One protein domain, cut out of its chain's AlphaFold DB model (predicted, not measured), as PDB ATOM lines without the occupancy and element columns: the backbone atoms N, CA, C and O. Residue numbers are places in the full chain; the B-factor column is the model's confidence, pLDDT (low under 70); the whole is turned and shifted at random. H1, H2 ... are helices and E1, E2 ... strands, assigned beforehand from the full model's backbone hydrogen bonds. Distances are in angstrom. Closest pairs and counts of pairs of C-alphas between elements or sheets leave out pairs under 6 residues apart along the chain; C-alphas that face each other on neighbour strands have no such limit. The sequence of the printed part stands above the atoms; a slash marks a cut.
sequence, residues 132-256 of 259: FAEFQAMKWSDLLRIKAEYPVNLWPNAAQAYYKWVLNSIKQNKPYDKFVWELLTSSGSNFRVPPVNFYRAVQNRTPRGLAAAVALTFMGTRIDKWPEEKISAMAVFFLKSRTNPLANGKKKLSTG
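Overview. This is residues 132 to 256 of the 259 residues of the protein "DUF1549 domain-containing protein" of Verrucomicrobia subdivision 3 bacterium (UniProt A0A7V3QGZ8). Short helix H4 sits in the middle of a body of crossed helices: H2 and H3 pack on it, and H1 crosses H2. H5 and H6 meet as a V at one end, and the hairpin E1 E2 folds back beside H4. The 125 printed residues hold six named helices, then two antiparallel strands, and are mostly helix. The whole is compact, with a radius of gyration of the C-alphas of 14.5 A and spans of 41 by 38 by 27 A.

Arrangement. H1, residues 132 to 143, touches H2, residues 156 to 171, at a steep tilt of 50 degrees; their closest C-alphas, Ala 137 and Leu 167, are 5.0 A apart. H4, residues 194 to 201, touches residues 158 to 165 of H2, closest at C-alphas Tyr 162 and Pro 194, 4.7 A. H3, residues 176 to 185, touches H4 at a steep tilt of 66 degrees, closest at C-alphas Leu 183 and Pro 195, 4.7 A. H5, residues 207 to 219, touches H6, residues 228 to 238, with residues 207 to 211 alone, about perpendicular at 82 degrees; the closest C-alphas, Pro 207 and Ala 235, are 4.8 A apart. In the hairpin of E1, residues 241 to 245, and E2, residues 251 to 255, N 244 and O 252 are within hydrogen-bond range at 2.8 A. Every O i to N i+4 pair is within range in H1, H2, H3 and H5, against 5 of 7 in H6 and 1 of 4 in H4, where 5 of 5 O i to N i+3 pairs are.

Along the chain. H1 begins at C-alpha 132 (-35.391, 41.265, -11.095) and spans 16.8 A, H2 22.3 A. E2 ends at C-alpha 255 (-13.013, 26.538, 6.683).

Size, cuts and confidence. The C-alphas farthest apart, Pro 227 and Asn 248, lie 42.7 A apart. The printed part has no cut; the link from H1 to H2 is long. Residues 240 to 256 have pLDDT under 70.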
ATOM      1  N   PHE A 132     -35.426  42.711 -11.318       96.62
ATOM      2  CA  PHE A 132     -35.391  41.265 -11.095       96.62
ATOM      3  C   PHE A 132     -34.277  40.886 -10.118       96.62
ATOM      4  O   PHE A 132     -34.501  40.129  -9.167       96.62
ATOM      5  N   ALA A 133     -33.077  41.437 -10.315       96.88
ATOM      6  CA  ALA A 133     -31.947  41.129  -9.453       96.88
ATOM      7  C   ALA A 133     -32.160  41.630  -8.019       96.88
ATOM      8  O   ALA A 133     -31.856  40.906  -7.069       96.88
ATOM      9  N   GLU A 134     -32.718  42.828  -7.849       96.38
ATOM     10  CA  GLU A 134     -33.067  43.396  -6.544       96.38
ATOM     11  C   GLU A 134     -34.131  42.566  -5.823       96.38
ATOM     12  O   GLU A 134     -33.965  42.238  -4.641       96.38
ATOM     13  N   PHE A 135     -35.190  42.174  -6.534       96.88
ATOM     14  CA  PHE A 135     -36.269  41.376  -5.967       96.88
ATOM     15  C   PHE A 135     -35.792  39.980  -5.559       96.88
ATOM     16  O   PHE A 135     -36.072  39.519  -4.449       96.88
ATOM     17  N   GLN A 136     -34.997  39.319  -6.401       96.31
ATOM     18  CA  GLN A 136     -34.426  38.027  -6.036       96.31
ATOM     19  C   GLN A 136     -33.386  38.146  -4.923       96.31
ATOM     20  O   GLN A 136     -33.353  37.278  -4.050       96.31
ATOM     21  N   ALA A 137     -32.585  39.213  -4.884       96.81
ATOM     22  CA  ALA A 137     -31.653  39.446  -3.783       96.81
ATOM     23  C   ALA A 137     -32.388  39.622  -2.452       96.81
ATOM     24  O   ALA A 137     -31.929  39.108  -1.431       96.81
ATOM     25  N   MET A 138     -33.546  40.288  -2.457       95.38
ATOM     26  CA  MET A 138     -34.415  40.413  -1.287       95.38
ATOM     27  C   MET A 138     -34.910  39.042  -0.805       95.38
ATOM     28  O   MET A 138     -34.695  38.699   0.356       95.38
ATOM     29  N   LYS A 139     -35.466  38.207  -1.695       95.12
ATOM     30  CA  LYS A 139     -35.913  36.847  -1.325       95.12
ATOM     31  C   LYS A 139     -34.770  35.982  -0.791       95.12
ATOM     32  O   LYS A 139     -34.914  35.300   0.223       95.12
ATOM     33  N   TRP A 140     -33.609  36.031  -1.445       96.31
ATOM     34  CA  TRP A 140     -32.414  35.334  -0.973       96.31
ATOM     35  C   TRP A 140     -31.929  35.861   0.375       96.31
ATOM     36  O   TRP A 140     -31.433  35.081   1.184       96.31
ATOM     37  N   SER A 141     -32.098  37.152   0.650       95.56
ATOM     38  CA  SER A 141     -31.720  37.746   1.933       95.56
ATOM     39  C   SER A 141     -32.536  37.188   3.091       95.56
ATOM     40  O   SER A 141     -31.984  36.996   4.175       95.56
ATOM     41  N   ASP A 142     -33.808  36.854   2.871       93.25
ATOM     42  CA  ASP A 142     -34.618  36.179   3.886       93.25
ATOM     43  C   ASP A 142     -34.166  34.736   4.125       93.25
ATOM     44  O   ASP A 142     -33.974  34.343   5.280       93.25
ATOM     45  N   LEU A 143     -33.907  33.970   3.058       93.38
ATOM     46  CA  LEU A 143     -33.404  32.592   3.166       93.38
ATOM     47  C   LEU A 143     -32.031  32.530   3.850       93.38
ATOM     48  O   LEU A 143     -31.804  31.711   4.740       93.38
ATOM     49  N   LEU A 144     -31.128  33.437   3.474       95.19
ATOM     50  CA  LEU A 144     -29.770  33.548   4.019       95.19
ATOM     51  C   LEU A 144     -29.706  34.318   5.342       95.19
ATOM     52  O   LEU A 144     -28.624  34.445   5.920       95.19
ATOM     53  N   ARG A 145     -30.851  34.810   5.829       93.69
ATOM     54  CA  ARG A 145     -31.000  35.547   7.089       93.69
ATOM     55  C   ARG A 145     -30.071  36.763   7.179       93.69
ATOM     56  O   ARG A 145     -29.427  36.991   8.200       93.69
ATOM     57  N   ILE A 146     -30.001  37.562   6.118       94.69
ATOM     58  CA  ILE A 146     -29.197  38.790   6.065       94.69
ATOM     59  C   ILE A 146     -29.896  39.877   6.890       94.69
ATOM     60  O   ILE A 146     -30.630  40.704   6.360       94.69
ATOM     61  N   LYS A 147     -29.708  39.842   8.213       92.00
ATOM     62  CA  LYS A 147     -30.372  40.744   9.166       92.00
ATOM     63  C   LYS A 147     -29.371  41.288  10.177       92.00
ATOM     64  O   LYS A 147     -28.594  40.531  10.763       92.00
ATOM     65  N   ALA A 148     -29.385  42.606  10.369       90.69
ATOM     66  CA  ALA A 148     -28.586  43.256  11.408       90.69
ATOM     67  C   ALA A 148     -29.241  43.162  12.795       90.69
ATOM     68  O   ALA A 148     -28.579  43.316  13.814       90.69
ATOM     69  N   GLU A 149     -30.538  42.869  12.829       88.00
ATOM     70  CA  GLU A 149     -31.342  42.791  14.042       88.00
ATOM     71  C   GLU A 149     -31.272  41.411  14.712       88.00
ATOM     72  O   GLU A 149     -30.836  40.407  14.127       88.00
ATOM     73  N   TYR A 150     -31.722  41.357  15.966       80.94
ATOM     74  CA  TYR A 150     -31.915  40.109  16.700       80.94
ATOM     75  C   TYR A 150     -32.915  39.200  15.958       80.94
ATOM     76  O   TYR A 150     -33.887  39.702  15.398       80.94
ATOM     77  N   PRO A 151     -32.730  37.865  15.927       83.38
ATOM     78  CA  PRO A 151     -31.725  37.050  16.628       83.38
ATOM     79  C   PRO A 151     -30.399  36.850  15.884       83.38
ATOM     80  O   PRO A 151     -29.519  36.152  16.380       83.38
ATOM     81  N   VAL A 152     -30.248  37.410  14.682       86.94
ATOM     82  CA  VAL A 152     -29.072  37.162  13.833       86.94
ATOM     83  C   VAL A 152     -27.897  38.066  14.215       86.94
ATOM     84  O   VAL A 152     -26.767  37.588  14.342       86.94
ATOM     85  N   ASN A 153     -28.168  39.356  14.427       86.44
ATOM     86  CA  ASN A 153     -27.207  40.354  14.895       86.44
ATOM     87  C   ASN A 153     -25.917  40.420  14.043       86.44
ATOM     88  O   ASN A 153     -24.788  40.383  14.552       86.44
ATOM     89  N   LEU A 154     -26.060  40.455  12.709       89.31
ATOM     90  CA  LEU A 154     -24.937  40.809  11.836       89.31
ATOM     91  C   LEU A 154     -24.600  42.291  12.011       89.31
ATOM     92  O   LEU A 154     -25.478  43.133  12.146       89.31
ATOM     93  N   TRP A 155     -23.318  42.646  11.929       90.75
ATOM     94  CA  TRP A 155     -22.975  44.067  11.878       90.75
ATOM     95  C   TRP A 155     -23.589  44.715  10.632       90.75
ATOM     96  O   TRP A 155     -23.501  44.104   9.562       90.75
ATOM     97  N   PRO A 156     -24.117  45.950  10.720       92.31
ATOM     98  CA  PRO A 156     -24.766  46.620   9.592       92.31
ATOM     99  C   PRO A 156     -23.914  46.614   8.316       92.31
ATOM    100  O   PRO A 156     -24.382  46.215   7.253       92.31
ATOM    101  N   ASN A 157     -22.620  46.919   8.439       92.81
ATOM    102  CA  ASN A 157     -21.689  46.909   7.306       92.81
ATOM    103  C   ASN A 157     -21.489  45.505   6.708       92.81
ATOM    104  O   ASN A 157     -21.327  45.364   5.499       92.81
ATOM    105  N   ALA A 158     -21.505  44.459   7.541       92.44
ATOM    106  CA  ALA A 158     -21.387  43.080   7.075       92.44
ATOM    107  C   ALA A 158     -22.674  42.611   6.379       92.44
ATOM    108  O   ALA A 158     -22.593  41.968   5.337       92.44
ATOM    109  N   ALA A 159     -23.846  42.979   6.907       94.31
ATOM    110  CA  ALA A 159     -25.134  42.696   6.278       94.31
ATOM    111  C   ALA A 159     -25.253  43.387   4.908       94.31
ATOM    112  O   ALA A 159     -25.606  42.737   3.928       94.31
ATOM    113  N   GLN A 160     -24.863  44.662   4.807       94.69
ATOM    114  CA  GLN A 160     -24.846  45.391   3.534       94.69
ATOM    115  C   GLN A 160     -23.875  44.775   2.521       94.69
ATOM    116  O   GLN A 160     -24.228  44.605   1.356       94.69
ATOM    117  N   ALA A 161     -22.656  44.422   2.945       95.25
ATOM    118  CA  ALA A 161     -21.690  43.758   2.070       95.25
ATOM    119  C   ALA A 161     -22.208  42.393   1.589       95.25
ATOM    120  O   ALA A 161     -22.009  42.026   0.431       95.25
ATOM    121  N   TYR A 162     -22.903  41.662   2.463       96.50
ATOM    122  CA  TYR A 162     -23.495  40.372   2.133       96.50
ATOM    123  C   TYR A 162     -24.647  40.505   1.138       96.50
ATOM    124  O   TYR A 162     -24.622  39.840   0.105       96.50
ATOM    125  N   TYR A 163     -25.573  41.439   1.373       97.12
ATOM    126  CA  TYR A 163     -26.638  41.778   0.428       97.12
ATOM    127  C   TYR A 163     -26.077  42.163  -0.947       97.12
ATOM    128  O   TYR A 163     -26.483  41.598  -1.960       97.12
ATOM    129  N   LYS A 164     -25.086  43.066  -0.993       96.94
ATOM    130  CA  LYS A 164     -24.450  43.496  -2.250       96.94
ATOM    131  C   LYS A 164     -23.817  42.327  -3.005       96.94
ATOM    132  O   LYS A 164     -23.917  42.266  -4.226       96.94
ATOM    133  N   TRP A 165     -23.185  41.386  -2.301       97.38
ATOM    134  CA  TRP A 165     -22.628  40.187  -2.931       97.38
ATOM    135  C   TRP A 165     -23.718  39.267  -3.503       97.38
ATOM    136  O   TRP A 165     -23.546  38.758  -4.613       97.38
ATOM    137  N   VAL A 166     -24.842  39.084  -2.800       97.75
ATOM    138  CA  VAL A 166     -25.988  38.309  -3.312       97.75
ATOM    139  C   VAL A 166     -26.569  38.982  -4.554       97.75
ATOM    140  O   VAL A 166     -26.700  38.332  -5.589       97.75
ATOM    141  N   LEU A 167     -26.835  40.288  -4.481       97.69
ATOM    142  CA  LEU A 167     -27.340  41.085  -5.598       97.69
ATOM    143  C   LEU A 167     -26.438  40.959  -6.829       97.69
ATOM    144  O   LEU A 167     -26.912  40.618  -7.908       97.69
ATOM    145  N   ASN A 168     -25.130  41.157  -6.662       97.44
ATOM    146  CA  ASN A 168     -24.175  41.042  -7.762       97.44
ATOM    147  C   ASN A 168     -24.090  39.615  -8.313       97.44
ATOM    148  O   ASN A 168     -23.959  39.445  -9.522       97.44
ATOM    149  N   SER A 169     -24.199  38.593  -7.460       97.19
ATOM    150  CA  SER A 169     -24.218  37.195  -7.907       97.19
ATOM    151  C   SER A 169     -25.433  36.900  -8.789       97.19
ATOM    152  O   SER A 169     -25.309  36.163  -9.764       97.19
ATOM    153  N   ILE A 170     -26.584  37.509  -8.491       96.00
ATOM    154  CA  ILE A 170     -27.795  37.385  -9.310       96.00
ATOM    155  C   ILE A 170     -27.659  38.193 -10.605       96.00
ATOM    156  O   ILE A 170     -27.888  37.637 -11.676       96.00
ATOM    157  N   LYS A 171     -27.213  39.458 -10.534       95.88
ATOM    158  CA  LYS A 171     -26.993  40.314 -11.720       95.88
ATOM    159  C   LYS A 171     -26.039  39.675 -12.730       95.88
ATOM    160  O   LYS A 171     -26.265  39.735 -13.932       95.88
ATOM    161  N   GLN A 172     -24.974  39.049 -12.238       95.50
ATOM    162  CA  GLN A 172     -23.976  38.380 -13.075       95.50
ATOM    163  C   GLN A 172     -24.425  37.007 -13.558       95.50
ATOM    164  O   GLN A 172     -23.700  36.394 -14.336       95.50
ATOM    165  N   ASN A 173     -25.582  36.523 -13.097       94.12
ATOM    166  CA  ASN A 173     -26.046  35.179 -13.382       94.12
ATOM    167  C   ASN A 173     -24.929  34.179 -13.019       94.12
ATOM    168  O   ASN A 173     -24.336  33.508 -13.870       94.12
ATOM    169  N   LYS A 174     -24.579  34.151 -11.727       96.00
ATOM    170  CA  LYS A 174     -23.581  33.233 -11.179       96.00
ATOM    171  C   LYS A 174     -24.171  31.824 -11.065       96.00
ATOM    172  O   LYS A 174     -25.143  31.666 -10.332       96.00
ATOM    173  N   PRO A 175     -23.541  30.780 -11.633       96.31
ATOM    174  CA  PRO A 175     -23.986  29.402 -11.464       96.31
ATOM    175  C   PRO A 175     -24.203  29.023  -9.995       96.31
ATOM    176  O   PRO A 175     -23.439  29.403  -9.107       96.31
ATOM    177  N   TYR A 176     -25.263  28.269  -9.721       93.94
ATOM    178  CA  TYR A 176     -25.682  27.993  -8.346       93.94
ATOM    179  C   TYR A 176     -24.737  27.100  -7.570       93.94
ATOM    180  O   TYR A 176     -24.532  27.323  -6.382       93.94
ATOM    181  N   ASP A 177     -24.102  26.149  -8.246       95.00
ATOM    182  CA  ASP A 177     -22.997  25.387  -7.682       95.00
ATOM    183  C   ASP A 177     -21.892  26.325  -7.174       95.00
ATOM    184  O   ASP A 177     -21.446  26.169  -6.042       95.00
ATOM    185  N   LYS A 178     -21.520  27.358  -7.944       96.12
ATOM    186  CA  LYS A 178     -20.535  28.369  -7.525       96.12
ATOM    187  C   LYS A 178     -21.051  29.256  -6.400       96.12
ATOM    188  O   LYS A 178     -20.311  29.506  -5.453       96.12
ATOM    189  N   PHE A 179     -22.308  29.689  -6.463       96.38
ATOM    190  CA  PHE A 179     -22.939  30.481  -5.406       96.38
ATOM    191  C   PHE A 179     -22.918  29.755  -4.052       96.38
ATOM    192  O   PHE A 179     -22.461  30.311  -3.054       96.38
ATOM    193  N   VAL A 180     -23.351  28.490  -4.028       95.56
ATOM    194  CA  VAL A 180     -23.359  27.656  -2.818       95.56
ATOM    195  C   VAL A 180     -21.937  27.302  -2.390       95.56
ATOM    196  O   VAL A 180     -21.613  27.381  -1.207       95.56
ATOM    197  N   TRP A 181     -21.060  26.962  -3.333       93.38
ATOM    198  CA  TRP A 181     -19.664  26.654  -3.033       93.38
ATOM    199  C   TRP A 181     -18.952  27.837  -2.369       93.38
ATOM    200  O   TRP A 181     -18.294  27.645  -1.347       93.38
ATOM    201  N   GLU A 182     -19.132  29.063  -2.869       94.69
ATOM    202  CA  GLU A 182     -18.580  30.270  -2.243       94.69
ATOM    203  C   GLU A 182     -19.117  30.459  -0.815       94.69
ATOM    204  O   GLU A 182     -18.338  30.781   0.082       94.69
ATOM    205  N   LEU A 183     -20.408  30.212  -0.568       93.88
ATOM    206  CA  LEU A 183     -21.015  30.307   0.770       93.88
ATOM    207  C   LEU A 183     -20.435  29.298   1.765       93.88
ATOM    208  O   LEU A 183     -20.213  29.646   2.925       93.88
ATOM    209  N   LEU A 184     -20.177  28.067   1.320       91.50
ATOM    210  CA  LEU A 184     -19.735  26.977   2.193       91.50
ATOM    211  C   LEU A 184     -18.213  26.898   2.364       91.50
ATOM    212  O   LEU A 184     -17.735  26.382   3.368       91.50
ATOM    213  N   THR A 185     -17.428  27.379   1.403       89.50
ATOM    214  CA  THR A 185     -15.965  27.178   1.414       89.50
ATOM    215  C   THR A 185     -15.166  28.445   1.695       89.50
ATOM    216  O   THR A 185     -14.006  28.355   2.100       89.50
ATOM    217  N   SER A 186     -15.772  29.629   1.546       88.38
ATOM    218  CA  SER A 186     -15.077  30.895   1.788       88.38
ATOM    219  C   SER A 186     -14.552  31.003   3.216       88.38
ATOM    220  O   SER A 186     -15.202  30.611   4.186       88.38
ATOM    221  N   SER A 187     -13.383  31.625   3.353       85.31
ATOM    222  CA  SER A 187     -12.757  31.917   4.639       85.31
ATOM    223  C   SER A 187     -12.207  33.340   4.654       85.31
ATOM    224  O   SER A 187     -11.825  33.887   3.621       85.31
ATOM    225  N   GLY A 188     -12.183  33.975   5.827       87.06
ATOM    226  CA  GLY A 188     -11.701  35.349   5.953       87.06
ATOM    227  C   GLY A 188     -12.484  36.208   6.936       87.06
ATOM    228  O   GLY A 188     -13.189  35.719   7.821       87.06
ATOM    229  N   SER A 189     -12.301  37.522   6.803       87.38
ATOM    230  CA  SER A 189     -13.066  38.507   7.565       87.38
ATOM    231  C   SER A 189     -14.456  38.649   6.962       87.38
ATOM    232  O   SER A 189     -14.589  38.909   5.772       87.38
ATOM    233  N   ASN A 190     -15.480  38.584   7.805       83.81
ATOM    234  CA  ASN A 190     -16.879  38.741   7.420       83.81
ATOM    235  C   ASN A 190     -17.223  40.112   6.795       83.81
ATOM    236  O   ASN A 190     -18.275  40.255   6.184       83.81
ATOM    237  N   PHE A 191     -16.354  41.117   6.937       87.56
ATOM    238  CA  PHE A 191     -16.507  42.417   6.272       87.56
ATOM    239  C   PHE A 191     -15.898  42.453   4.865       87.56
ATOM    240  O   PHE A 191     -16.328  43.247   4.039       87.56
ATOM    241  N   ARG A 192     -14.873  41.629   4.605       88.94
ATOM    242  CA  ARG A 192     -14.123  41.619   3.334       88.94
ATOM    243  C   ARG A 192     -14.519  40.467   2.419       88.94
ATOM    244  O   ARG A 192     -14.411  40.592   1.210       88.94
ATOM    245  N   VAL A 193     -14.953  39.355   3.007       93.50
ATOM    246  CA  VAL A 193     -15.396  38.144   2.316       93.50
ATOM    247  C   VAL A 193     -16.858  37.917   2.707       93.50
ATOM    248  O   VAL A 193     -17.128  37.257   3.713       93.50
ATOM    249  N   PRO A 194     -17.814  38.512   1.970       94.31
ATOM    250  CA  PRO A 194     -19.219  38.503   2.359       94.31
ATOM    251  C   PRO A 194     -19.856  37.111   2.535       94.31
ATOM    252  O   PRO A 194     -20.614  36.971   3.497       94.31
ATOM    253  N   PRO A 195     -19.525  36.072   1.729       94.69
ATOM    254  CA  PRO A 195     -20.109  34.731   1.880       94.69
ATOM    255  C   PRO A 195     -19.917  34.104   3.270       94.69
ATOM    256  O   PRO A 195     -20.769  33.360   3.748       94.69
ATOM    257  N   VAL A 196     -18.846  34.480   3.984       91.88
ATOM    258  CA  VAL A 196     -18.554  34.014   5.354       91.88
ATOM    259  C   VAL A 196     -19.674  34.370   6.345       91.88
ATOM    260  O   VAL A 196     -19.808  33.733   7.394       91.88
ATOM    261  N   ASN A 197     -20.506  35.372   6.040       92.69
ATOM    262  CA  ASN A 197     -21.630  35.747   6.894       92.69
ATOM    263  C   ASN A 197     -22.712  34.662   6.987       92.69
ATOM    264  O   ASN A 197     -23.449  34.681   7.971       92.69
ATOM    265  N   PHE A 198     -22.759  33.683   6.074       93.25
ATOM    266  CA  PHE A 198     -23.662  32.532   6.177       93.25
ATOM    267  C   PHE A 198     -23.547  31.833   7.543       93.25
ATOM    268  O   PHE A 198     -24.515  31.759   8.296       93.25
ATOM    269  N   TYR A 199     -22.337  31.438   7.942       89.88
ATOM    270  CA  TYR A 199     -22.081  30.771   9.228       89.88
ATOM    271  C   TYR A 199     -22.379  31.641  10.449       89.88
ATOM    272  O   TYR A 199     -22.654  31.140  11.542       89.88
ATOM    273  N   ARG A 200     -22.300  32.963  10.286       88.12
ATOM    274  CA  ARG A 200     -22.654  33.897  11.352       88.12
ATOM    275  C   ARG A 200     -24.158  34.010  11.524       88.12
ATOM    276  O   ARG A 200     -24.594  34.148  12.664       88.12
ATOM    277  N   ALA A 201     -24.887  33.968  10.412       90.44
ATOM    278  CA  ALA A 201     -26.334  34.084  10.358       90.44
ATOM    279  C   ALA A 201     -27.053  32.825  10.867       90.44
ATOM    280  O   ALA A 201     -28.189  32.907  11.338       90.44
ATOM    281  N   VAL A 202     -26.385  31.665  10.835       90.56
ATOM    282  CA  VAL A 202     -26.880  30.439  11.471       90.56
ATOM    283  C   VAL A 202     -26.690  30.506  12.992       90.56
ATOM    284  O   VAL A 202     -25.580  30.691  13.496       90.56
ATOM    285  N   GLN A 203     -27.789  30.319  13.729       86.19
ATOM    286  CA  GLN A 203     -27.803  30.346  15.196       86.19
ATOM    287  C   GLN A 203     -27.143  29.100  15.803       86.19
ATOM    288  O   GLN A 203     -26.254  29.214  16.646       86.19
ATOM    289  N   ASN A 204     -27.546  27.904  15.357       88.12
ATOM    290  CA  ASN A 204     -26.965  26.651  15.828       88.12
ATOM    291  C   ASN A 204     -25.686  26.326  15.043       88.12
ATOM    292  O   ASN A 204     -25.740  25.796  13.936       88.12
ATOM    293  N   ARG A 205     -24.533  26.630  15.644       87.06
ATOM    294  CA  ARG A 205     -23.205  26.438  15.034       87.06
ATOM    295  C   ARG A 205     -22.588  25.062  15.286       87.06
ATOM    296  O   ARG A 205     -21.419  24.860  14.974       87.06
ATOM    297  N   THR A 206     -23.339  24.119  15.854       91.06
ATOM    298  CA  THR A 206     -22.884  22.723  15.903       91.06
ATOM    299  C   THR A 206     -22.783  22.164  14.477       91.06
ATOM    300  O   THR A 206     -23.541  22.597  13.605       91.06
ATOM    301  N   PRO A 207     -21.908  21.180  14.205       91.25
ATOM    302  CA  PRO A 207     -21.807  20.570  12.879       91.25
ATOM    303  C   PRO A 207     -23.150  20.034  12.354       91.25
ATOM    304  O   PRO A 207     -23.496  20.251  11.194       91.25
ATOM    305  N   ARG A 208     -23.960  19.425  13.234       92.56
ATOM    306  CA  ARG A 208     -25.328  18.980  12.916       92.56
ATOM    307  C   ARG A 208     -26.265  20.157  12.619       92.56
ATOM    308  O   ARG A 208     -27.046  20.086  11.679       92.56
ATOM    309  N   GLY A 209     -26.180  21.244  13.389       92.69
ATOM    310  CA  GLY A 209     -26.972  22.458  13.167       92.69
ATOM    311  C   GLY A 209     -26.656  23.154  11.841       92.69
ATOM    312  O   GLY A 209     -27.567  23.577  11.132       92.69
ATOM    313  N   LEU A 210     -25.378  23.207  11.463       92.69
ATOM    314  CA  LEU A 210     -24.940  23.730  10.168       92.69
ATOM    315  C   LEU A 210     -25.404  22.834   9.016       92.69
ATOM    316  O   LEU A 210     -25.949  23.347   8.040       92.69
ATOM    317  N   ALA A 211     -25.288  21.510   9.160       93.06
ATOM    318  CA  ALA A 211     -25.846  20.557   8.203       93.06
ATOM    319  C   ALA A 211     -27.363  20.746   8.027       93.06
ATOM    320  O   ALA A 211     -27.852  20.770   6.900       93.06
ATOM    321  N   ALA A 212     -28.096  20.961   9.126       93.94
ATOM    322  CA  ALA A 212     -29.527  21.260   9.095       93.94
ATOM    323  C   ALA A 212     -29.837  22.546   8.320       93.94
ATOM    324  O   ALA A 212     -30.718  22.559   7.460       93.94
ATOM    325  N   ALA A 213     -29.098  23.623   8.604       93.88
ATOM    326  CA  ALA A 213     -29.274  24.906   7.934       93.88
ATOM    327  C   ALA A 213     -28.983  24.805   6.431       93.88
ATOM    328  O   ALA A 213     -29.747  25.335   5.627       93.88
ATOM    329  N   VAL A 214     -27.923  24.094   6.043       94.50
ATOM    330  CA  VAL A 214     -27.546  23.879   4.638       94.50
ATOM    331  C   VAL A 214     -28.580  23.028   3.905       94.50
ATOM    332  O   VAL A 214     -29.020  23.418   2.825       94.50
ATOM    333  N   ALA A 215     -29.029  21.921   4.502       94.50
ATOM    334  CA  ALA A 215     -30.063  21.070   3.916       94.50
ATOM    335  C   ALA A 215     -31.381  21.834   3.711       94.50
ATOM    336  O   ALA A 215     -31.996  21.738   2.648       94.50
ATOM    337  N   LEU A 216     -31.793  22.642   4.691       93.50
ATOM    338  CA  LEU A 216     -33.015  23.431   4.572       93.50
ATOM    339  C   LEU A 216     -32.877  24.539   3.519       93.50
ATOM    340  O   LEU A 216     -33.776  24.711   2.702       93.50
ATOM    341  N   THR A 217     -31.758  25.265   3.526       94.25
ATOM    342  CA  THR A 217     -31.561  26.456   2.680       94.25
ATOM    343  C   THR A 217     -31.322  26.095   1.217       94.25
ATOM    344  O   THR A 217     -31.880  26.739   0.336       94.25
ATOM    345  N   PHE A 218     -30.498  25.079   0.946       94.62
ATOM    346  CA  PHE A 218     -30.022  24.789  -0.414       94.62
ATOM    347  C   PHE A 218     -30.607  23.518  -1.025       94.62
ATOM    348  O   PHE A 218     -30.541  23.350  -2.243       94.62
ATOM    349  N   MET A 219     -31.158  22.617  -0.207       92.50
ATOM    350  CA  MET A 219     -31.753  21.362  -0.685       92.50
ATOM    351  C   MET A 219     -33.270  21.320  -0.490       92.50
ATOM    352  O   MET A 219     -33.911  20.401  -0.989       92.50
ATOM    353  N   GLY A 220     -33.856  22.283   0.232       92.38
ATOM    354  CA  GLY A 220     -35.296  22.329   0.497       92.38
ATOM    355  C   GLY A 220     -35.800  21.177   1.374       92.38
ATOM    356  O   GLY A 220     -36.996  20.896   1.397       92.38
ATOM    357  N   THR A 221     -34.911  20.494   2.101       93.69
ATOM    358  CA  THR A 221     -35.267  19.327   2.922       93.69
ATOM    359  C   THR A 221     -34.895  19.532   4.380       93.69
ATOM    360  O   THR A 221     -33.834  20.066   4.695       93.69
ATOM    361  N   ARG A 222     -35.738  19.030   5.282       93.62
ATOM    362  CA  ARG A 222     -35.438  18.978   6.715       93.62
ATOM    363  C   ARG A 222     -34.656  17.708   7.030       93.62
ATOM    364  O   ARG A 222     -35.056  16.629   6.596       93.62
ATOM    365  N   ILE A 223     -33.586  17.841   7.813       92.38
ATOM    366  CA  ILE A 223     -32.745  16.699   8.200       92.38
ATOM    367  C   ILE A 223     -33.485  15.680   9.071       92.38
ATOM    368  O   ILE A 223     -33.097  14.524   9.079       92.38
ATOM    369  N   ASP A 224     -34.586  16.066   9.724       90.25
ATOM    370  CA  ASP A 224     -35.419  15.171  10.545       90.25
ATOM    371  C   ASP A 224     -35.986  13.983   9.742       90.25
ATOM    372  O   ASP A 224     -36.341  12.956  10.308       90.25
ATOM    373  N   LYS A 225     -36.083  14.128   8.412       90.75
ATOM    374  CA  LYS A 225     -36.562  13.083   7.494       90.75
ATOM    375  C   LYS A 225     -35.433  12.227   6.908       90.75
ATOM    376  O   LYS A 225     -35.696  11.384   6.054       90.75
ATOM    377  N   TRP A 226     -34.176  12.500   7.255       93.31
ATOM    378  CA  TRP A 226     -33.021  11.797   6.701       93.31
ATOM    379  C   TRP A 226     -32.581  10.650   7.615       93.31
ATOM    380  O   TRP A 226     -32.732  10.751   8.831       93.31
ATOM    381  N   PRO A 227     -31.984   9.579   7.057       96.00
ATOM    382  CA  PRO A 227     -31.339   8.560   7.875       96.00
ATOM    383  C   PRO A 227     -30.145   9.160   8.632       96.00
ATOM    384  O   PRO A 227     -29.418  10.003   8.098       96.00
ATOM    385  N   GLU A 228     -29.921   8.699   9.864       93.62
ATOM    386  CA  GLU A 228     -28.905   9.245  10.777       93.62
ATOM    387  C   GLU A 228     -27.477   9.172  10.201       93.62
ATOM    388  O   GLU A 228     -26.674  10.087  10.400       93.62
ATOM    389  N   GLU A 229     -27.181   8.144   9.399       93.81
ATOM    390  CA  GLU A 229     -25.916   8.004   8.667       93.81
ATOM    391  C   GLU A 229     -25.666   9.194   7.726       93.81
ATOM    392  O   GLU A 229     -24.592   9.798   7.738       93.81
ATOM    393  N   LYS A 230     -26.685   9.605   6.961       93.38
ATOM    394  CA  LYS A 230     -26.591  10.738   6.030       93.38
ATOM    395  C   LYS A 230     -26.417  12.061   6.773       93.38
ATOM    396  O   LYS A 230     -25.679  12.933   6.312       93.38
ATOM    397  N   ILE A 231     -27.087  12.218   7.916       92.88
ATOM    398  CA  ILE A 231     -26.943  13.412   8.761       92.88
ATOM    399  C   ILE A 231     -25.513  13.498   9.297       92.88
ATOM    400  O   ILE A 231     -24.887  14.554   9.204       92.88
ATOM    401  N   SER A 232     -24.984  12.382   9.800       91.94
ATOM    402  CA  SER A 232     -23.619  12.288  10.318       91.94
ATOM    403  C   SER A 232     -22.583  12.566   9.229       91.94
ATOM    404  O   SER A 232     -21.705  13.405   9.428       91.94
ATOM    405  N   ALA A 233     -22.733  11.962   8.046       90.69
ATOM    406  CA  ALA A 233     -21.856  12.198   6.900       90.69
ATOM    407  C   ALA A 233     -21.828  13.680   6.484       90.69
ATOM    408  O   ALA A 233     -20.758  14.246   6.259       90.69
ATOM    409  N   MET A 234     -22.989  14.344   6.450       90.88
ATOM    410  CA  MET A 234     -23.060  15.780   6.170       90.88
ATOM    411  C   MET A 234     -22.440  16.617   7.300       90.88
ATOM    412  O   MET A 234     -21.746  17.596   7.040       90.88
ATOM    413  N   ALA A 235     -22.658  16.246   8.564       90.94
ATOM    414  CA  ALA A 235     -22.104  16.966   9.709       90.94
ATOM    415  C   ALA A 235     -20.566  16.928   9.738       90.94
ATOM    416  O   ALA A 235     -19.945  17.918  10.129       90.94
ATOM    417  N   VAL A 236     -19.943  15.836   9.273       90.44
ATOM    418  CA  VAL A 236     -18.476  15.702   9.195       90.44
ATOM    419  C   VAL A 236     -17.839  16.832   8.382       90.44
ATOM    420  O   VAL A 236     -16.803  17.361   8.792       90.44
ATOM    421  N   PHE A 237     -18.487  17.283   7.304       86.75
ATOM    422  CA  PHE A 237     -18.020  18.418   6.498       86.75
ATOM    423  C   PHE A 237     -17.798  19.688   7.341       86.75
ATOM    424  O   PHE A 237     -16.859  20.450   7.107       86.75
ATOM    425  N   PHE A 238     -18.616  19.901   8.376       87.94
ATOM    426  CA  PHE A 238     -18.581  21.111   9.199       87.94
ATOM    427  C   PHE A 238     -17.666  21.016  10.430       87.94
ATOM    428  O   PHE A 238     -17.423  22.043  11.067       87.94
ATOM    429  N   LEU A 239     -17.085  19.848  10.741       82.69
ATOM    430  CA  LEU A 239     -16.170  19.670  11.886       82.69
ATOM    431  C   LEU A 239     -14.931  20.579  11.817       82.69
ATOM    432  O   LEU A 239     -14.424  21.036  12.842       82.69
ATOM    433  N   LYS A 240     -14.447  20.867  10.602       67.75
ATOM    434  CA  LYS A 240     -13.271  21.718  10.354       67.75
ATOM    435  C   LYS A 240     -13.595  23.212  10.216       67.75
ATOM    436  O   LYS A 240     -12.682  24.003   9.976       67.75
ATOM    437  N   SER A 241     -14.855  23.626  10.361       61.56
ATOM    438  CA  SER A 241     -15.214  25.050  10.332       61.56
ATOM    439  C   SER A 241     -14.961  25.678  11.711       61.56
ATOM    440  O   SER A 241     -15.762  25.560  12.632       61.56
ATOM    441  N   ARG A 242     -13.794  26.312  11.895       56.00
ATOM    442  CA  ARG A 242     -13.440  27.003  13.152       56.00
ATOM    443  C   ARG A 242     -13.579  28.514  12.991       56.00
ATOM    444  O   ARG A 242     -13.101  29.097  12.020       56.00
ATOM    445  N   THR A 243     -14.199  29.174  13.968       55.75
ATOM    446  CA  THR A 243     -14.102  30.633  14.122       55.75
ATOM    447  C   THR A 243     -12.926  30.955  15.033       55.75
ATOM    448  O   THR A 243     -13.019  30.727  16.237       55.75
ATOM    449  N   ASN A 244     -11.846  31.513  14.490       45.72
ATOM    450  CA  ASN A 244     -10.713  31.973  15.287       45.72
ATOM    451  C   ASN A 244     -10.904  33.453  15.666       45.72
ATOM    452  O   ASN A 244     -11.155  34.285  14.781       45.72
ATOM    453  N   PRO A 245     -10.797  33.823  16.953       42.47
ATOM    454  CA  PRO A 245     -10.716  35.224  17.343       42.47
ATOM    455  C   PRO A 245      -9.389  35.826  16.848       42.47
ATOM    456  O   PRO A 245      -8.333  35.211  16.952       42.47
ATOM    457  N   LEU A 246      -9.450  37.020  16.262       49.72
ATOM    458  CA  LEU A 246      -8.295  37.845  15.910       49.72
ATOM    459  C   LEU A 246      -7.984  38.785  17.083       49.72
ATOM    460  O   LEU A 246      -8.898  39.260  17.759       49.72
ATOM    461  N   ALA A 247      -6.705  39.117  17.267       38.47
ATOM    462  CA  ALA A 247      -6.188  39.945  18.365       38.47
ATOM    463  C   ALA A 247      -6.804  41.361  18.477       38.47
ATOM    464  O   ALA A 247      -6.655  42.020  19.495       38.47
ATOM    465  N   ASN A 248      -7.532  41.829  17.457       45.56
ATOM    466  CA  ASN A 248      -8.212  43.131  17.424       45.56
ATOM    467  C   ASN A 248      -9.724  43.051  17.726       45.56
ATOM    468  O   ASN A 248     -10.483  43.922  17.300       45.56
ATOM    469  N   GLY A 249     -10.188  41.967  18.356       43.47
ATOM    470  CA  GLY A 249     -11.607  41.735  18.657       43.47
ATOM    471  C   GLY A 249     -12.459  41.290  17.458       43.47
ATOM    472  O   GLY A 249     -13.655  41.031  17.608       43.47
ATOM    473  N   LYS A 250     -11.879  41.154  16.256       48.25
ATOM    474  CA  LYS A 250     -12.578  40.637  15.065       48.25
ATOM    475  C   LYS A 250     -12.563  39.104  15.071       48.25
ATOM    476  O   LYS A 250     -11.676  38.491  15.643       48.25
ATOM    477  N   LYS A 251     -13.526  38.446  14.419       50.31
ATOM    478  CA  LYS A 251     -13.548  36.973  14.282       50.31
ATOM    479  C   LYS A 251     -13.277  36.588  12.827       50.31
ATOM    480  O   LYS A 251     -13.921  37.135  11.930       50.31
ATOM    481  N   LYS A 252     -12.335  35.670  12.590       47.41
ATOM    482  CA  LYS A 252     -12.047  35.073  11.277       47.41
ATOM    483  C   LYS A 252     -12.680  33.689  11.231       47.41
ATOM    484  O   LYS A 252     -12.437  32.883  12.125       47.41
ATOM    485  N   LEU A 253     -13.471  33.402  10.204       54.94
ATOM    486  CA  LEU A 253     -13.867  32.023   9.936       54.94
ATOM    487  C   LEU A 253     -12.780  31.373   9.077       54.94
ATOM    488  O   LEU A 253     -12.396  31.932   8.045       54.94
ATOM    489  N   SER A 254     -12.277  30.226   9.519       50.12
ATOM    490  CA  SER A 254     -11.434  29.337   8.727       50.12
ATOM    491  C   SER A 254     -12.210  28.061   8.437       50.12
ATOM    492  O   SER A 254     -12.558  27.321   9.360       50.12
ATOM    493  N   THR A 255     -12.455  27.801   7.161       51.62
ATOM    494  CA  THR A 255     -13.013  26.538   6.683       51.62
ATOM    495  C   THR A 255     -11.834  25.691   6.217       51.62
ATOM    496  O   THR A 255     -11.138  26.072   5.279       51.62
ATOM    497  N   GLY A 256     -11.539  24.586   6.905       38.84
ATOM    498  CA  GLY A 256     -10.362  23.743   6.636       38.84
ATOM    499  C   GLY A 256     -10.441  22.886   5.364       38.84
ATOM    500  O   GLY A 256      -9.946  21.766   5.381       38.84
TER     501      GLY A 256